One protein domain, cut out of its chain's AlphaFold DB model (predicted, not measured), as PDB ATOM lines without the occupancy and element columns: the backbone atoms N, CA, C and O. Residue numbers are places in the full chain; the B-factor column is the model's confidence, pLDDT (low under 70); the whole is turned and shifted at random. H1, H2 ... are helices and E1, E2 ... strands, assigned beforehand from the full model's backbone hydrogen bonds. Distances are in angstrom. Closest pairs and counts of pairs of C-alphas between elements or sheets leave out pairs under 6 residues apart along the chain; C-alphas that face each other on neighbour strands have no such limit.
ATOM      1  N   LYS A 161     116.564 131.599 181.688       86.50
ATOM      2  CA  LYS A 161     116.679 130.352 182.454       86.50
ATOM      3  C   LYS A 161     115.560 129.403 182.037       86.50
ATOM      4  O   LYS A 161     114.398 129.793 182.085       86.50
ATOM      5  N   THR A 162     115.882 128.155 181.723       90.25
ATOM      6  CA  THR A 162     114.907 127.133 181.332       90.25
ATOM      7  C   THR A 162     115.101 125.854 182.132       90.25
ATOM      8  O   THR A 162     116.218 125.355 182.264       90.25
ATOM      9  N   THR A 163     114.007 125.296 182.641       87.75
ATOM     10  CA  THR A 163     113.973 123.982 183.301       87.75
ATOM     11  C   THR A 163     112.859 123.145 182.694       87.75
ATOM     12  O   THR A 163     111.823 123.704 182.340       87.75
ATOM     13  N   VAL A 164     113.059 121.830 182.594       89.81
ATOM     14  CA  VAL A 164     112.025 120.886 182.154       89.81
ATOM     15  C   VAL A 164     111.707 119.921 183.290       89.81
ATOM     16  O   VAL A 164     112.617 119.358 183.888       89.81
ATOM     17  N   GLU A 165     110.426 119.721 183.567       86.44
ATOM     18  CA  GLU A 165     109.912 118.750 184.522       86.44
ATOM     19  C   GLU A 165     108.939 117.807 183.810       86.44
ATOM     20  O   GLU A 165     107.976 118.235 183.181       86.44
ATOM     21  N   LEU A 166     109.196 116.506 183.897       85.44
ATOM     22  CA  LEU A 166     108.325 115.469 183.349       85.44
ATOM     23  C   LEU A 166     107.591 114.795 184.509       85.44
ATOM     24  O   LEU A 166     108.244 114.301 185.432       85.44
ATOM     25  N   SER A 167     106.258 114.759 184.461       83.00
ATOM     26  CA  SER A 167     105.453 114.103 185.502       83.00
ATOM     27  C   SER A 167     105.751 112.600 185.603       83.00
ATOM     28  O   SER A 167     106.179 111.970 184.633       83.00
ATOM     29  N   ALA A 168     105.521 112.013 186.781       82.94
ATOM     30  CA  ALA A 168     105.709 110.577 186.994       82.94
ATOM     31  C   ALA A 168     104.801 109.741 186.075       82.94
ATOM     32  O   ALA A 168     105.287 108.830 185.412       82.94
ATOM     33  N   ASP A 169     103.529 110.124 185.954       79.00
ATOM     34  CA  ASP A 169     102.546 109.426 185.119       79.00
ATOM     35  C   ASP A 169     102.953 109.449 183.637       79.00
ATOM     36  O   ASP A 169     102.923 108.423 182.959       79.00
ATOM     37  N   LEU A 170     103.449 110.593 183.141       81.81
ATOM     38  CA  LEU A 170     104.025 110.681 181.795       81.81
ATOM     39  C   LEU A 170     105.200 109.714 181.641       81.81
ATOM     40  O   LEU A 170     105.286 109.005 180.645       81.81
ATOM     41  N   LYS A 171     106.122 109.681 182.606       86.50
ATOM     42  CA  LYS A 171     107.297 108.806 182.533       86.50
ATOM     43  C   LYS A 171     106.896 107.336 182.428       86.50
ATOM     44  O   LYS A 171     107.523 106.615 181.651       86.50
ATOM     45  N   GLU A 172     105.879 106.897 183.162       83.19
ATOM     46  CA  GLU A 172     105.401 105.508 183.156       83.19
ATOM     47  C   GLU A 172     104.788 105.076 181.813       83.19
ATOM     48  O   GLU A 172     104.902 103.909 181.433       83.19
ATOM     49  N   LEU A 173     104.205 106.009 181.055       78.50
ATOM     50  CA  LEU A 173     103.627 105.725 179.736       78.50
ATOM     51  C   LEU A 173     104.674 105.509 178.635       78.50
ATOM     52  O   LEU A 173     104.350 104.982 177.568       78.50
ATOM     53  N   PHE A 174     105.925 105.903 178.869       85.94
ATOM     54  CA  PHE A 174     107.002 105.781 177.893       85.94
ATOM     55  C   PHE A 174     107.954 104.644 178.239       85.94
ATOM     56  O   PHE A 174     108.222 104.364 179.407       85.94
ATOM     57  N   LEU A 175     108.490 104.002 177.200       86.94
ATOM     58  CA  LEU A 175     109.492 102.957 177.352       86.94
ATOM     59  C   LEU A 175     110.733 103.507 178.065       86.94
ATOM     60  O   LEU A 175     111.241 104.573 177.720       86.94
ATOM     61  N   ASP A 176     111.215 102.739 179.035       86.62
ATOM     62  CA  ASP A 176     112.421 103.014 179.809       86.62
ATOM     63  C   ASP A 176     113.372 101.821 179.647       86.62
ATOM     64  O   ASP A 176     113.368 100.876 180.441       86.62
ATOM     65  N   ASP A 177     114.089 101.794 178.521       82.06
ATOM     66  CA  ASP A 177     115.022 100.715 178.168       82.06
ATOM     67  C   ASP A 177     116.499 101.151 178.172       82.06
ATOM     68  O   ASP A 177     117.384 100.317 177.957       82.06
ATOM     69  N   GLY A 178     116.774 102.429 178.461       71.75
ATOM     70  CA  GLY A 178     118.113 103.022 178.480       71.75
ATOM     71  C   GLY A 178     118.722 103.252 177.093       71.75
ATOM     72  O   GLY A 178     119.920 103.537 176.994       71.75
ATOM     73  N   THR A 179     117.944 103.076 176.020       65.62
ATOM     74  CA  THR A 179     118.389 103.163 174.619       65.62
ATOM     75  C   THR A 179     117.588 104.178 173.804       65.62
ATOM     76  O   THR A 179     118.197 104.911 173.024       65.62
ATOM     77  N   ASP A 180     116.269 104.267 174.005       62.84
ATOM     78  CA  ASP A 180     115.357 105.228 173.357       62.84
ATOM     79  C   ASP A 180     114.609 106.077 174.410       62.84
ATOM     80  O   ASP A 180     113.375 106.115 174.462       62.84
ATOM     81  N   ASP A 181     115.370 106.749 175.276       75.69
ATOM     82  CA  ASP A 181     114.819 107.426 176.451       75.69
ATOM     83  C   ASP A 181     113.959 108.646 176.093       75.69
ATOM     84  O   ASP A 181     114.337 109.499 175.278       75.69
ATOM     85  N   LEU A 182     112.817 108.749 176.780       88.12
ATOM     86  CA  LEU A 182     111.996 109.956 176.852       88.12
ATOM     87  C   LEU A 182     112.884 111.178 177.125       88.12
ATOM     88  O   LEU A 182     113.580 111.240 178.141       88.12
ATOM     89  N   LYS A 183     112.849 112.158 176.223       92.00
ATOM     90  CA  LYS A 183     113.660 113.374 176.317       92.00
ATOM     91  C   LYS A 183     112.934 114.576 175.742       92.00
ATOM     92  O   LYS A 183     112.160 114.455 174.789       92.00
ATOM     93  N   THR A 184     113.282 115.743 176.257       92.62
ATOM     94  CA  THR A 184     112.783 117.034 175.794       92.62
ATOM     95  C   THR A 184     113.940 117.864 175.271       92.62
ATOM     96  O   THR A 184     114.885 118.161 175.994       92.62
ATOM     97  N   THR A 185     113.883 118.260 174.008       94.81
ATOM     98  CA  THR A 185     114.846 119.192 173.420       94.81
ATOM     99  C   THR A 185     114.247 120.583 173.445       94.81
ATOM    100  O   THR A 185     113.195 120.800 172.857       94.81
ATOM    101  N   VAL A 186     114.906 121.529 174.104       94.25
ATOM    102  CA  VAL A 186     114.523 122.942 174.048       94.25
ATOM    103  C   VAL A 186     115.517 123.678 173.166       94.25
ATOM    104  O   VAL A 186     116.726 123.527 173.352       94.25
ATOM    105  N   SER A 187     115.034 124.472 172.218       93.44
ATOM    106  CA  SER A 187     115.868 125.266 171.322       93.44
ATOM    107  C   SER A 187     115.450 126.730 171.242       93.44
ATOM    108  O   SER A 187     114.293 127.087 171.453       93.44
ATOM    109  N   LEU A 188     116.428 127.578 170.928       90.12
ATOM    110  CA  LEU A 188     116.288 129.002 170.657       90.12
ATOM    111  C   LEU A 188     117.116 129.323 169.407       90.12
ATOM    112  O   LEU A 188     118.342 129.427 169.472       90.12
ATOM    113  N   GLY A 189     116.458 129.427 168.250       89.25
ATOM    114  CA  GLY A 189     117.168 129.483 166.968       89.25
ATOM    115  C   GLY A 189     118.006 128.217 166.745       89.25
ATOM    116  O   GLY A 189     117.476 127.111 166.807       89.25
ATOM    117  N   GLU A 190     119.311 128.374 166.508       88.50
ATOM    118  CA  GLU A 190     120.248 127.252 166.319       88.50
ATOM    119  C   GLU A 190     120.741 126.629 167.639       88.50
ATOM    120  O   GLU A 190     121.260 125.510 167.646       88.50
ATOM    121  N   ALA A 191     120.590 127.326 168.771       91.69
ATOM    122  CA  ALA A 191     121.015 126.825 170.074       91.69
ATOM    123  C   ALA A 191     120.002 125.806 170.609       91.69
ATOM    124  O   ALA A 191     118.799 126.057 170.576       91.69
ATOM    125  N   SER A 192     120.464 124.671 171.136       95.25
ATOM    126  CA  SER A 192     119.577 123.650 171.706       95.25
ATOM    127  C   SER A 192     120.181 122.924 172.902       95.25
ATOM    128  O   SER A 192     121.397 122.772 173.017       95.25
ATOM    129  N   CYS A 193     119.310 122.472 173.801       95.62
ATOM    130  CA  CYS A 193     119.653 121.676 174.969       95.62
ATOM    131  C   CYS A 193     118.708 120.482 175.091       95.62
ATOM    132  O   CYS A 193     117.501 120.629 174.903       95.62
ATOM    133  N   VAL A 194     119.248 119.311 175.430       95.38
ATOM    134  CA  VAL A 194     118.473 118.075 175.594       95.38
ATOM    135  C   VAL A 194     118.348 117.755 177.078       95.38
ATOM    136  O   VAL A 194     119.338 117.436 177.733       95.38
ATOM    137  N   PHE A 195     117.121 117.811 177.582       94.12
ATOM    138  CA  PHE A 195     116.727 117.362 178.907       94.12
ATOM    139  C   PHE A 195     116.359 115.881 178.819       94.12
ATOM    140  O   PHE A 195     115.373 115.510 178.180       94.12
ATOM    141  N   ALA A 196     117.185 115.026 179.416       91.88
ATOM    142  CA  ALA A 196     116.870 113.610 179.563       91.88
ATOM    143  C   ALA A 196     115.711 113.403 180.557       91.88
ATOM    144  O   ALA A 196     115.369 114.309 181.316       91.88
ATOM    145  N   ARG A 197     115.155 112.187 180.581       90.19
ATOM    146  CA  ARG A 197     114.039 111.746 181.438       90.19
ATOM    147  C   ARG A 197     114.086 112.261 182.883       90.19
ATOM    148  O   ARG A 197     113.055 112.660 183.419       90.19
ATOM    149  N   ASP A 198     115.271 112.275 183.493       88.06
ATOM    150  CA  ASP A 198     115.501 112.687 184.888       88.06
ATOM    151  C   ASP A 198     116.442 113.898 185.020       88.06
ATOM    152  O   ASP A 198     117.083 114.092 186.056       88.06
ATOM    153  N   GLU A 199     116.565 114.713 183.971       92.38
ATOM    154  CA  GLU A 199     117.350 115.945 184.040       92.38
ATOM    155  C   GLU A 199     116.702 116.950 185.003       92.38
ATOM    156  O   GLU A 199     115.491 117.154 185.000       92.38
ATOM    157  N   THR A 200     117.528 117.587 185.832       88.00
ATOM    158  CA  THR A 200     117.082 118.550 186.859       88.00
ATOM    159  C   THR A 200     117.828 119.875 186.793       88.00
ATOM    160  O   THR A 200     117.431 120.840 187.450       88.00
ATOM    161  N   ARG A 201     118.905 119.946 186.004       93.19
ATOM    162  CA  ARG A 201     119.682 121.167 185.811       93.19
ATOM    163  C   ARG A 201     118.903 122.196 185.000       93.19
ATOM    164  O   ARG A 201     118.044 121.862 184.184       93.19
ATOM    165  N   ALA A 202     119.245 123.462 185.193       91.75
ATOM    166  CA  ALA A 202     118.754 124.565 184.387       91.75
ATOM    167  C   ALA A 202     119.668 124.812 183.179       91.75
ATOM    168  O   ALA A 202     120.889 124.938 183.313       91.75
ATOM    169  N   ALA A 203     119.058 124.933 182.002       94.75
ATOM    170  CA  ALA A 203     119.723 125.443 180.811       94.75
ATOM    171  C   ALA A 203     119.558 126.965 180.754       94.75
ATOM    172  O   ALA A 203     118.470 127.492 180.982       94.75
ATOM    173  N   TYR A 204     120.629 127.669 180.423       91.12
ATOM    174  CA  TYR A 204     120.652 129.117 180.273       91.12
ATOM    175  C   TYR A 204     120.877 129.448 178.805       91.12
ATOM    176  O   TYR A 204     121.942 129.163 178.266       91.12
ATOM    177  N   PHE A 205     119.862 130.014 178.154       93.50
ATOM    178  CA  PHE A 205     119.914 130.414 176.749       93.50
ATOM    179  C   PHE A 205     120.290 131.893 176.630       93.50
ATOM    180  O   PHE A 205     119.776 132.742 177.366       93.50
ATOM    181  N   GLY A 206     121.178 132.221 175.695       86.69
ATOM    182  CA  GLY A 206     121.462 133.604 175.322       86.69
ATOM    183  C   GLY A 206     120.297 134.205 174.537       86.69
ATOM    184  O   GLY A 206     119.856 133.629 173.547       86.69
ATOM    185  N   ALA A 207     119.781 135.362 174.958       81.81
ATOM    186  CA  ALA A 207     118.703 136.037 174.239       81.81
ATOM    187  C   ALA A 207     119.237 136.670 172.940       81.81
ATOM    188  O   ALA A 207     120.034 137.605 172.984       81.81
ATOM    189  N   ALA A 208     118.788 136.178 171.783       74.75
ATOM    190  CA  ALA A 208     119.199 136.698 170.474       74.75
ATOM    191  C   ALA A 208     118.504 138.027 170.118       74.75
ATOM    192  O   ALA A 208     119.034 138.827 169.348       74.75
ATOM    193  N   ALA A 209     117.320 138.266 170.681       76.31
ATOM    194  CA  ALA A 209     116.512 139.461 170.477       76.31
ATOM    195  C   ALA A 209     115.816 139.909 171.775       76.31
ATOM    196  O   ALA A 209     115.800 139.200 172.784       76.31
ATOM    197  N   ALA A 210     115.189 141.091 171.742       66.75
ATOM    198  CA  ALA A 210     114.398 141.620 172.861       66.75
ATOM    199  C   ALA A 210     113.162 140.759 173.196       66.75
ATOM    200  O   ALA A 210     112.634 140.832 174.304       66.75
ATOM    201  N   SER A 211     112.704 139.959 172.233       75.69
ATOM    202  CA  SER A 211     111.655 138.954 172.365       75.69
ATOM    203  C   SER A 211     112.042 137.760 171.496       75.69
ATOM    204  O   SER A 211     112.445 137.950 170.350       75.69
ATOM    205  N   ASN A 212     111.969 136.552 172.042       80.62
ATOM    206  CA  ASN A 212     112.428 135.318 171.410       80.62
ATOM    207  C   ASN A 212     111.333 134.243 171.481       80.62
ATOM    208  O   ASN A 212     110.400 134.355 172.279       80.62
ATOM    209  N   THR A 213     111.482 133.181 170.694       83.88
ATOM    210  CA  THR A 213     110.586 132.018 170.716       83.88
ATOM    211  C   THR A 213     111.394 130.764 171.032       83.88
ATOM    212  O   THR A 213     112.304 130.430 170.274       83.88
ATOM    213  N   LEU A 214     111.077 130.083 172.138       83.38
ATOM    214  CA  LEU A 214     111.631 128.757 172.426       83.38
ATOM    215  C   LEU A 214     110.818 127.696 171.682       83.38
ATOM    216  O   LEU A 214     109.593 127.771 171.655       83.38
ATOM    217  N   THR A 215     111.482 126.688 171.132       87.12
ATOM    218  CA  THR A 215     110.828 125.491 170.595       87.12
ATOM    219  C   THR A 215     111.130 124.322 171.521       87.12
ATOM    220  O   THR A 215     112.287 124.066 171.841       87.12
ATOM    221  N   VAL A 216     110.099 123.619 171.968       85.94
ATOM    222  CA  VAL A 216     110.188 122.468 172.868       85.94
ATOM    223  C   VAL A 216     109.757 121.235 172.093       85.94
ATOM    224  O   VAL A 216     108.648 121.195 171.575       85.94
ATOM    225  N   VAL A 217     110.625 120.234 172.005       86.50
ATOM    226  CA  VAL A 217     110.368 118.989 171.281       86.50
ATOM    227  C   VAL A 217     110.468 117.813 172.244       86.50
ATOM    228  O   VAL A 217     111.563 117.497 172.710       86.50
ATOM    229  N   LEU A 218     109.351 117.156 172.541       85.94
ATOM    230  CA  LEU A 218     109.331 115.902 173.293       85.94
ATOM    231  C   LEU A 218     109.466 114.729 172.319       85.94
ATOM    232  O   LEU A 218     108.746 114.647 171.327       85.94
ATOM    233  N   THR A 219     110.373 113.806 172.617       87.25
ATOM    234  CA  THR A 219     110.537 112.561 171.858       87.25
ATOM    235  C   THR A 219     110.638 111.384 172.809       87.25
ATOM    236  O   THR A 219     111.224 111.505 173.885       87.25
ATOM    237  N   GLY A 220     110.102 110.242 172.400       86.12
ATOM    238  CA  GLY A 220     110.179 108.993 173.149       86.12
ATOM    239  C   GLY A 220     109.312 107.923 172.503       86.12
ATOM    240  O   GLY A 220     108.704 108.162 171.458       86.12
ATOM    241  N   ARG A 221     109.248 106.738 173.112       84.81
ATOM    242  CA  ARG A 221     108.367 105.655 172.657       84.81
ATOM    243  C   ARG A 221     107.212 105.478 173.629       84.81
ATOM    244  O   ARG A 221     107.435 105.099 174.773       84.81
ATOM    245  N   TYR A 222     106.006 105.761 173.167       81.56
ATOM    246  CA  TYR A 222     104.781 105.806 173.956       81.56
ATOM    247  C   TYR A 222     104.030 104.466 173.896       81.56
ATOM    248  O   TYR A 222     103.978 103.849 172.827       81.56
ATOM    249  N   ASN A 223     103.481 103.998 175.023       79.06
ATOM    250  CA  ASN A 223     102.679 102.774 175.097       79.06
ATOM    251  C   ASN A 223     101.242 103.016 174.619       79.06
ATOM    252  O   ASN A 223     100.459 103.691 175.277       79.06
ATOM    253  N   VAL A 224     100.866 102.385 173.515       71.12
ATOM    254  CA  VAL A 224      99.598 102.629 172.807       71.12
ATOM    255  C   VAL A 224      98.470 101.705 173.266       71.12
ATOM    256  O   VAL A 224      97.382 101.709 172.694       71.12
ATOM    257  N   LYS A 225      98.740 100.850 174.258       66.94
ATOM    258  CA  LYS A 225      97.782  99.881 174.795       66.94
ATOM    259  C   LYS A 225      97.249 100.329 176.144       66.94
ATOM    260  O   LYS A 225      97.990 100.866 176.963       66.94
ATOM    261  N   GLY A 226      95.963 100.058 176.358       60.12
ATOM    262  CA  GLY A 226      95.271 100.362 177.602       60.12
ATOM    263  C   GLY A 226      95.782  99.544 178.789       60.12
ATOM    264  O   GLY A 226      96.527  98.569 178.653       60.12
ATOM    265  N   GLU A 227      95.354  99.952 179.980       59.28
ATOM    266  CA  GLU A 227      95.739  99.321 181.238       59.28
ATOM    267  C   GLU A 227      95.407  97.812 181.250       59.28
ATOM    268  O   GLU A 227      94.288  97.393 180.952       59.28
ATOM    269  N   GLY A 228      96.390  96.973 181.601       65.88
ATOM    270  CA  GLY A 228      96.235  95.513 181.688       65.88
ATOM    271  C   GLY A 228      96.490  94.734 180.388       65.88
ATOM    272  O   GLY A 228      96.498  93.499 180.417       65.88
ATOM    273  N   GLU A 229      96.749  95.413 179.271       71.88
ATOM    274  CA  GLU A 229      97.173  94.793 178.012       71.88
ATOM    275  C   GLU A 229      98.708  94.678 177.913       71.88
ATOM    276  O   GLU A 229      99.455  95.321 178.647       71.88
ATOM    277  N   THR A 230      99.211  93.815 177.018       77.38
ATOM    278  CA  THR A 230     100.664  93.736 176.767       77.38
ATOM    279  C   THR A 230     101.119  95.029 176.082       77.38
ATOM    280  O   THR A 230     100.583  95.311 175.012       77.38
ATOM    281  N   PRO A 231     102.088  95.784 176.638       77.44
ATOM    282  CA  PRO A 231     102.496  97.072 176.083       77.44
ATOM    283  C   PRO A 231     102.957  96.984 174.624       77.44
ATOM    284  O   PRO A 231     103.682  96.060 174.244       77.44
ATOM    285  N   GLU A 232     102.583  97.981 173.824       80.19
ATOM    286  CA  GLU A 232     103.070  98.169 172.456       80.19
ATOM    287  C   GLU A 232     103.602  99.598 172.329       80.19
ATOM    288  O   GLU A 232     102.862 100.556 172.527       80.19
ATOM    289  N   TYR A 233     104.894  99.744 172.029       81.00
ATOM    290  CA  TYR A 233     105.569 101.040 172.059       81.00
ATOM    291  C   TYR A 233     105.813 101.600 170.660       81.00
ATOM    292  O   TYR A 233     106.547 100.998 169.865       81.00
ATOM    293  N   GLN A 234     105.283 102.793 170.394       76.50
ATOM    294  CA  GLN A 234     105.483 103.511 169.135       76.50
ATOM    295  C   GLN A 234     106.267 104.814 169.340       76.50
ATOM    296  O   GLN A 234     106.079 105.478 170.357       76.50
ATOM    297  N   PRO A 235     107.183 105.174 168.421       78.81
ATOM    298  CA  PRO A 235     107.923 106.426 168.513       78.81
ATOM    299  C   PRO A 235     106.986 107.611 168.290       78.81
ATOM    300  O   PRO A 235     106.190 107.606 167.355       78.81
ATOM    301  N   ILE A 236     107.129 108.639 169.118       72.38
ATOM    302  CA  ILE A 236     106.371 109.879 168.988       72.38
ATOM    303  C   ILE A 236     107.314 111.081 168.988       72.38
ATOM    304  O   ILE A 236     108.414 111.044 169.551       72.38
ATOM    305  N   THR A 237     106.888 112.156 168.336       77.44
ATOM    306  CA  THR A 237     107.546 113.462 168.379       77.44
ATOM    307  C   THR A 237     106.473 114.522 168.505       77.44
ATOM    308  O   THR A 237     105.532 114.549 167.720       77.44
ATOM    309  N   MET A 238     106.623 115.392 169.491       69.44
ATOM    310  CA  MET A 238     105.680 116.462 169.786       69.44
ATOM    311  C   MET A 238     106.450 117.764 169.850       69.44
ATOM    312  O   MET A 238     107.511 117.801 170.469       69.44
ATOM    313  N   THR A 239     105.940 118.811 169.213       74.38
ATOM    314  CA  THR A 239     106.620 120.106 169.123       74.38
ATOM    315  C   THR A 239     105.702 121.212 169.611       74.38
ATOM    316  O   THR A 239     104.560 121.283 169.182       74.38
ATOM    317  N   GLN A 240     106.238 122.091 170.453       73.62
ATOM    318  CA  GLN A 240     105.558 123.242 171.033       73.62
ATOM    319  C   GLN A 240     106.403 124.502 170.840       73.62
ATOM    320  O   GLN A 240     107.619 124.466 171.037       73.62
ATOM    321  N   LYS A 241     105.782 125.639 170.507       77.94
ATOM    322  CA  LYS A 241     106.464 126.944 170.437       77.94
ATOM    323  C   LYS A 241     106.022 127.841 171.592       77.94
ATOM    324  O   LYS A 241     104.842 127.989 171.871       77.94
ATOM    325  N   ILE A 242     106.979 128.471 172.259       74.12
ATOM    326  CA  ILE A 242     106.769 129.374 173.396       74.12
ATOM    327  C   ILE A 242     107.244 130.763 172.954       74.12
ATOM    328  O   ILE A 242     108.453 131.011 172.971       74.12
ATOM    329  N   PRO A 243     106.347 131.661 172.508       77.50
ATOM    330  CA  PRO A 243     106.722 133.005 172.082       77.50
ATOM    331  C   PRO A 243     106.970 133.943 173.276       77.50
ATOM    332  O   PRO A 243     106.728 133.612 174.437       77.50
ATOM    333  N   ASN A 244     107.416 135.167 172.982       72.81
ATOM    334  CA  ASN A 244     107.551 136.264 173.949       72.81
ATOM    335  C   ASN A 244     108.541 136.012 175.100       72.81
ATOM    336  O   ASN A 244     108.373 136.539 176.203       72.81
ATOM    337  N   VAL A 245     109.593 135.233 174.845       74.38
ATOM    338  CA  VAL A 245     110.649 134.892 175.805       74.38
ATOM    339  C   VAL A 245     111.734 135.965 175.823       74.38
ATOM    340  O   VAL A 245     112.325 136.281 174.791       74.38
ATOM    341  N   LYS A 246     112.013 136.535 176.995       77.50
ATOM    342  CA  LYS A 246     112.954 137.651 177.168       77.50
ATOM    343  C   LYS A 246     114.083 137.284 178.126       77.50
ATOM    344  O   LYS A 246     113.903 136.451 179.013       77.50
ATOM    345  N   ALA A 247     115.227 137.944 177.961       77.19
ATOM    346  CA  ALA A 247     116.309 137.930 178.943       77.19
ATOM    347  C   ALA A 247     115.776 138.243 180.353       77.19
ATOM    348  O   ALA A 247     114.885 139.080 180.508       77.19
ATOM    349  N   GLY A 248     116.306 137.561 181.367       71.50
ATOM    350  CA  GLY A 248     115.912 137.736 182.768       71.50
ATOM    351  C   GLY A 248     114.705 136.915 183.222       71.50
ATOM    352  O   GLY A 248     114.371 136.932 184.408       71.50
ATOM    353  N   GLN A 249     114.074 136.165 182.315       75.56
ATOM    354  CA  GLN A 249     112.925 135.313 182.630       75.56
ATOM    355  C   GLN A 249     113.333 133.876 182.961       75.56
ATOM    356  O   GLN A 249     114.307 133.344 182.422       75.56
ATOM    357  N   TRP A 250     112.528 133.224 183.805       79.75
ATOM    358  CA  TRP A 250     112.599 131.784 184.045       79.75
ATOM    359  C   TRP A 250     111.418 131.074 183.384       79.75
ATOM    360  O   TRP A 250     110.282 131.231 183.817       79.75
ATOM    361  N   ARG A 251     111.693 130.260 182.364       80.69
ATOM    362  CA  ARG A 251     110.726 129.380 181.703       80.69
ATOM    363  C   ARG A 251     110.780 127.986 182.318       80.69
ATOM    364  O   ARG A 251     111.682 127.198 182.040       80.69
ATOM    365  N   LYS A 252     109.823 127.695 183.189       79.94
ATOM    366  CA  LYS A 252     109.641 126.361 183.763       79.94
ATOM    367  C   LYS A 252     108.674 125.572 182.885       79.94
ATOM    368  O   LYS A 252     107.494 125.886 182.854       79.94
ATOM    369  N   ILE A 253     109.171 124.587 182.157       82.19
ATOM    370  CA  ILE A 253     108.375 123.735 181.274       82.19
ATOM    371  C   ILE A 253     108.041 122.461 182.047       82.19
ATOM    372  O   ILE A 253     108.930 121.674 182.335       82.19
ATOM    373  N   ALA A 254     106.784 122.245 182.386       77.44
ATOM    374  CA  ALA A 254     106.265 121.011 182.951       77.44
ATOM    375  C   ALA A 254     105.474 120.249 181.880       77.44
ATOM    376  O   ALA A 254     104.747 120.845 181.095       77.44
ATOM    377  N   ILE A 255     105.620 118.929 181.817       77.38
ATOM    378  CA  ILE A 255     104.899 118.083 180.860       77.38
ATOM    379  C   ILE A 255     104.196 116.968 181.632       77.38
ATOM    380  O   ILE A 255     104.830 116.197 182.362       77.38
ATOM    381  N   SER A 256     102.877 116.895 181.484       73.44
ATOM    382  CA  SER A 256     101.997 115.994 182.228       73.44
ATOM    383  C   SER A 256     100.912 115.362 181.350       73.44
ATOM    384  O   SER A 256     100.837 115.632 180.154       73.44
ATOM    385  N   VAL A 257     100.118 114.462 181.930       62.38
ATOM    386  CA  VAL A 257      99.015 113.743 181.271       62.38
ATOM    387  C   VAL A 257      97.706 114.223 181.900       62.38
ATOM    388  O   VAL A 257      97.617 114.241 183.125       62.38
ATOM    389  N   GLU A 258      96.701 114.606 181.107       48.38
ATOM    390  CA  GLU A 258      95.451 115.186 181.650       48.38
ATOM    391  C   GLU A 258      94.231 114.245 181.566       48.38
ATOM    392  O   GLU A 258      93.302 114.397 182.356       48.38
ATOM    393  N   HIS A 259      94.233 113.237 180.681       42.44
ATOM    394  CA  HIS A 259      93.227 112.158 180.613       42.44
ATOM    395  C   HIS A 259      93.837 110.898 179.969       42.44
ATOM    396  O   HIS A 259      94.466 110.998 178.914       42.44
ATOM    397  N   ALA A 260      93.641 109.723 180.581       37.19
ATOM    398  CA  ALA A 260      94.133 108.423 180.095       37.19
ATOM    399  C   ALA A 260      92.993 107.393 179.960       37.19
ATOM    400  O   ALA A 260      93.186 106.183 180.094       37.19
ATOM    401  N   ASP A 261      91.789 107.882 179.686       37.12
ATOM    402  CA  ASP A 261      90.565 107.103 179.742       37.12
ATOM    403  C   ASP A 261      90.060 106.976 178.298       37.12
ATOM    404  O   ASP A 261      89.652 107.964 177.699       37.12
ATOM    405  N   GLU A 262      90.111 105.758 177.744       33.59
ATOM    406  CA  GLU A 262      89.702 105.380 176.369       33.59
ATOM    407  C   GLU A 262      90.769 105.464 175.252       33.59
ATOM    408  O   GLU A 262      90.459 105.698 174.088       33.59
ATOM    409  N   GLY A 263      92.032 105.147 175.555       37.50
ATOM    410  CA  GLY A 263      92.989 104.668 174.538       37.50
ATOM    411  C   GLY A 263      93.655 105.721 173.640       37.50
ATOM    412  O   GLY A 263      94.532 105.352 172.866       37.50
ATOM    413  N   ASN A 264      93.322 107.006 173.791       34.09
ATOM    414  CA  ASN A 264      94.087 108.138 173.257       34.09
ATOM    415  C   ASN A 264      94.617 108.961 174.438       34.09
ATOM    416  O   ASN A 264      93.834 109.384 175.287       34.09
ATOM    417  N   VAL A 265      95.931 109.177 174.517       41.56
ATOM    418  CA  VAL A 265      96.533 109.956 175.610       41.56
ATOM    419  C   VAL A 265      96.670 111.418 175.211       41.56
ATOM    420  O   VAL A 265      97.337 111.741 174.230       41.56
ATOM    421  N   GLN A 266      96.048 112.293 176.003       40.06
ATOM    422  CA  GLN A 266      96.221 113.741 175.918       40.06
ATOM    423  C   GLN A 266      97.372 114.160 176.834       40.06
ATOM    424  O   GLN A 266      97.287 114.046 178.062       40.06
ATOM    425  N   LEU A 267      98.457 114.635 176.225       45.91
ATOM    426  CA  LEU A 267      99.614 115.180 176.925       45.91
ATOM    427  C   LEU A 267      99.506 116.703 176.974       45.91
ATOM    428  O   LEU A 267      99.265 117.352 175.956       45.91
ATOM    429  N   VAL A 268      99.703 117.261 178.162       41.88
ATOM    430  CA  VAL A 268      99.653 118.695 178.435       41.88
ATOM    431  C   VAL A 268     101.063 119.203 178.709       41.88
ATOM    432  O   VAL A 268     101.748 118.708 179.609       41.88
ATOM    433  N   ILE A 269     101.503 120.197 177.935       49.25
ATOM    434  CA  ILE A 269     102.727 120.952 178.218       49.25
ATOM    435  C   ILE A 269     102.330 122.240 178.942       49.25
ATOM    436  O   ILE A 269     101.857 123.191 178.326       49.25
ATOM    437  N   THR A 270     102.585 122.284 180.243       48.44
ATOM    438  CA  THR A 270     102.386 123.459 181.089       48.44
ATOM    439  C   THR A 270     103.676 124.253 181.175       48.44
ATOM    440  O   THR A 270     104.667 123.777 181.716       48.44
ATOM    441  N   VAL A 271     103.702 125.499 180.711       45.47
ATOM    442  CA  VAL A 271     104.852 126.381 180.960       45.47
ATOM    443  C   VAL A 271     104.480 127.344 182.077       45.47
ATOM    444  O   VAL A 271     103.695 128.271 181.878       45.47
ATOM    445  N   GLU A 272     105.066 127.164 183.259       45.69
ATOM    446  CA  GLU A 272     104.964 128.107 184.374       45.69
ATOM    447  C   GLU A 272     105.725 129.395 184.017       45.69
ATOM    448  O   GLU A 272     106.897 129.578 184.356       45.69
ATOM    449  N   THR A 273     105.049 130.232 183.225       33.12
ATOM    450  CA  THR A 273     105.169 131.678 182.969       33.12
ATOM    451  C   THR A 273     104.627 131.943 181.557       33.12
ATOM    452  O   THR A 273     105.359 131.860 180.577       33.12
ATOM    453  N   TRP A 274     103.329 132.252 181.454       33.59
ATOM    454  CA  TRP A 274     102.623 132.709 180.238       33.59
ATOM    455  C   TRP A 274     102.883 131.906 178.947       33.59
ATOM    456  O   TRP A 274     103.296 132.472 177.934       33.59
ATOM    457  N   VAL A 275     102.569 130.609 178.984       26.56
ATOM    458  CA  VAL A 275     101.882 129.878 177.902       26.56
ATOM    459  C   VAL A 275     100.816 129.039 178.611       26.56
ATOM    460  O   VAL A 275     101.158 128.279 179.513       26.56
ATOM    461  N   TYR A 276      99.534 129.267 178.305       29.56
ATOM    462  CA  TYR A 276      98.481 128.340 178.726       29.56
ATOM    463  C   TYR A 276      98.735 126.991 178.052       29.56
ATOM    464  O   TYR A 276      99.181 126.968 176.910       29.56
ATOM    465  N   ASP A 277      98.470 125.918 178.789       28.66
ATOM    466  CA  ASP A 277      98.527 124.520 178.367       28.66
ATOM    467  C   ASP A 277      98.117 124.317 176.901       28.66
ATOM    468  O   ASP A 277      96.941 124.429 176.557       28.66
ATOM    469  N   GLU A 278      99.083 124.012 176.034       32.72
ATOM    470  CA  GLU A 278      98.794 123.585 174.665       32.72
ATOM    471  C   GLU A 278      98.697 122.056 174.675       32.72
ATOM    472  O   GLU A 278      99.631 121.350 175.084       32.72
ATOM    473  N   LYS A 279      97.521 121.543 174.303       27.66
ATOM    474  CA  LYS A 279      97.291 120.109 174.116       27.66
ATOM    475  C   LYS A 279      97.893 119.687 172.791       27.66
ATOM    476  O   LYS A 279      97.639 120.306 171.764       27.66
ATOM    477  N   ILE A 280      98.649 118.598 172.812       29.05
ATOM    478  CA  ILE A 280      99.178 117.979 171.600       29.05
ATOM    479  C   ILE A 280      98.542 116.596 171.467       29.05
ATOM    480  O   ILE A 280      98.751 115.730 172.320       29.05
ATOM    481  N   ASP A 281      97.788 116.391 170.389       29.69
ATOM    482  CA  ASP A 281      97.239 115.087 170.029       29.69
ATOM    483  C   ASP A 281      98.331 114.204 169.412       29.69
ATOM    484  O   ASP A 281      98.999 114.575 168.444       29.69
ATOM    485  N   VAL A 282      98.513 113.010 169.973       29.22
ATOM    486  CA  VAL A 282      99.392 111.975 169.426       29.22
ATOM    487  C   VAL A 282      98.511 110.954 168.713       29.22
ATOM    488  O   VAL A 282      97.928 110.079 169.351       29.22
TER     489      VAL A 282
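This is residues 161 to 282 of the 595 residues of an uncharacterized protein of Alistipes sp. CHKCI003 (UniProt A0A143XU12). Two twisted sheets lie face to face as an elongated sandwich: E4, E1, E7, E8 and E9 make one, and E3, E2, E5 and E6 make the other. The long hairpin of E5 and E6 runs along the length of the second sheet, and the short helix H1 sits near one end, close to both E7 and E5. The printed part has 122 residues with nine named strands and one named helix, in the order E1 H1 E2 E3 E4 E5 E6 E7 E8 E9, and the class is mostly strand. The five-stranded sheet, in the order E4 E1 E7 E8 E9, is mixed, and the four-stranded sheet, in the order E3 E2 E5 E6, is antiparallel throughout. The whole is compact, with a radius of gyration of the C-alphas of 14.9 A, and spans 50 by 29 by 20 A.

In the five-stranded sheet, E1 covers residues 161 to 166 and begins at C-alpha 161 (116.679, 130.352, 182.454). E4 is residues 203 to 205, E7 is residues 250 to 259 and 27.8 A long, E8 is residues 266 to 272 and 18.8 A long, and E9, residues 275 to 281, is 17.4 A long and ends at C-alpha 281 (97.239, 115.087, 170.029). In the other sheet, E2 is residues 183 to 188 and E3 is residues 191 to 196, each 16.8 A long. E5, residues 212 to 223, is 34.2 A long and bends by 50 degrees at residue 220. E6, residues 233 to 245, is the longest strand, at 34.4 A, and begins at C-alpha 233 (105.569, 101.040, 172.059). H1 is residues 168 to 173, 9.0 A long.

In the five-stranded sheet E4 and E9 are the edge strands. E1 and E7 are parallel, with N 165 and O 253 2.8 A apart. E4 and E1 are antiparallel, with N 162 and O 203 at 2.8 A. E7, E8 and E9 form a meander, each strand the antiparallel neighbour of the one before; N 254 and O 270 are 2.7 A apart between E7 and E8, and N 280 and O 267 are 3.4 A apart between E8 and E9. In the other sheet E2 and E3 are a hairpin, with N 193 and O 186 at 2.8 A. E2 and E5 are antiparallel, with N 185 and O 217 at 2.8 A, and the hairpin E5 and E6 has N 216 and O 240 at 2.8 A. The two sheets form a sandwich, two sheets face to face: the facing parts are 8.8 A apart centre to centre, and the strands of one stand at 27 degrees to those of the other. Across it, the closest C-alphas of E6 and E9 are those of Ile 242 and Val 275, 6.7 A apart, while E5 and E9 are apart. H1 is on both sheets, with a height over the five-stranded sheet of 7.2 A; its closest C-alphas to E7 are Leu 170 and Ser 256, 5.7 A. In H1 every O i to N i+4 pair is within hydrogen-bond range.

The two C-alphas farthest apart, those of Ala 210 and Gly 228, are 50.3 A apart. The printed part has no cut, and no link is long. The mean pLDDT of the printed part is 72.6; 34 residues are under 70, among them residues 225 to 228 and 257 to 282, and E9 has a mean of 29.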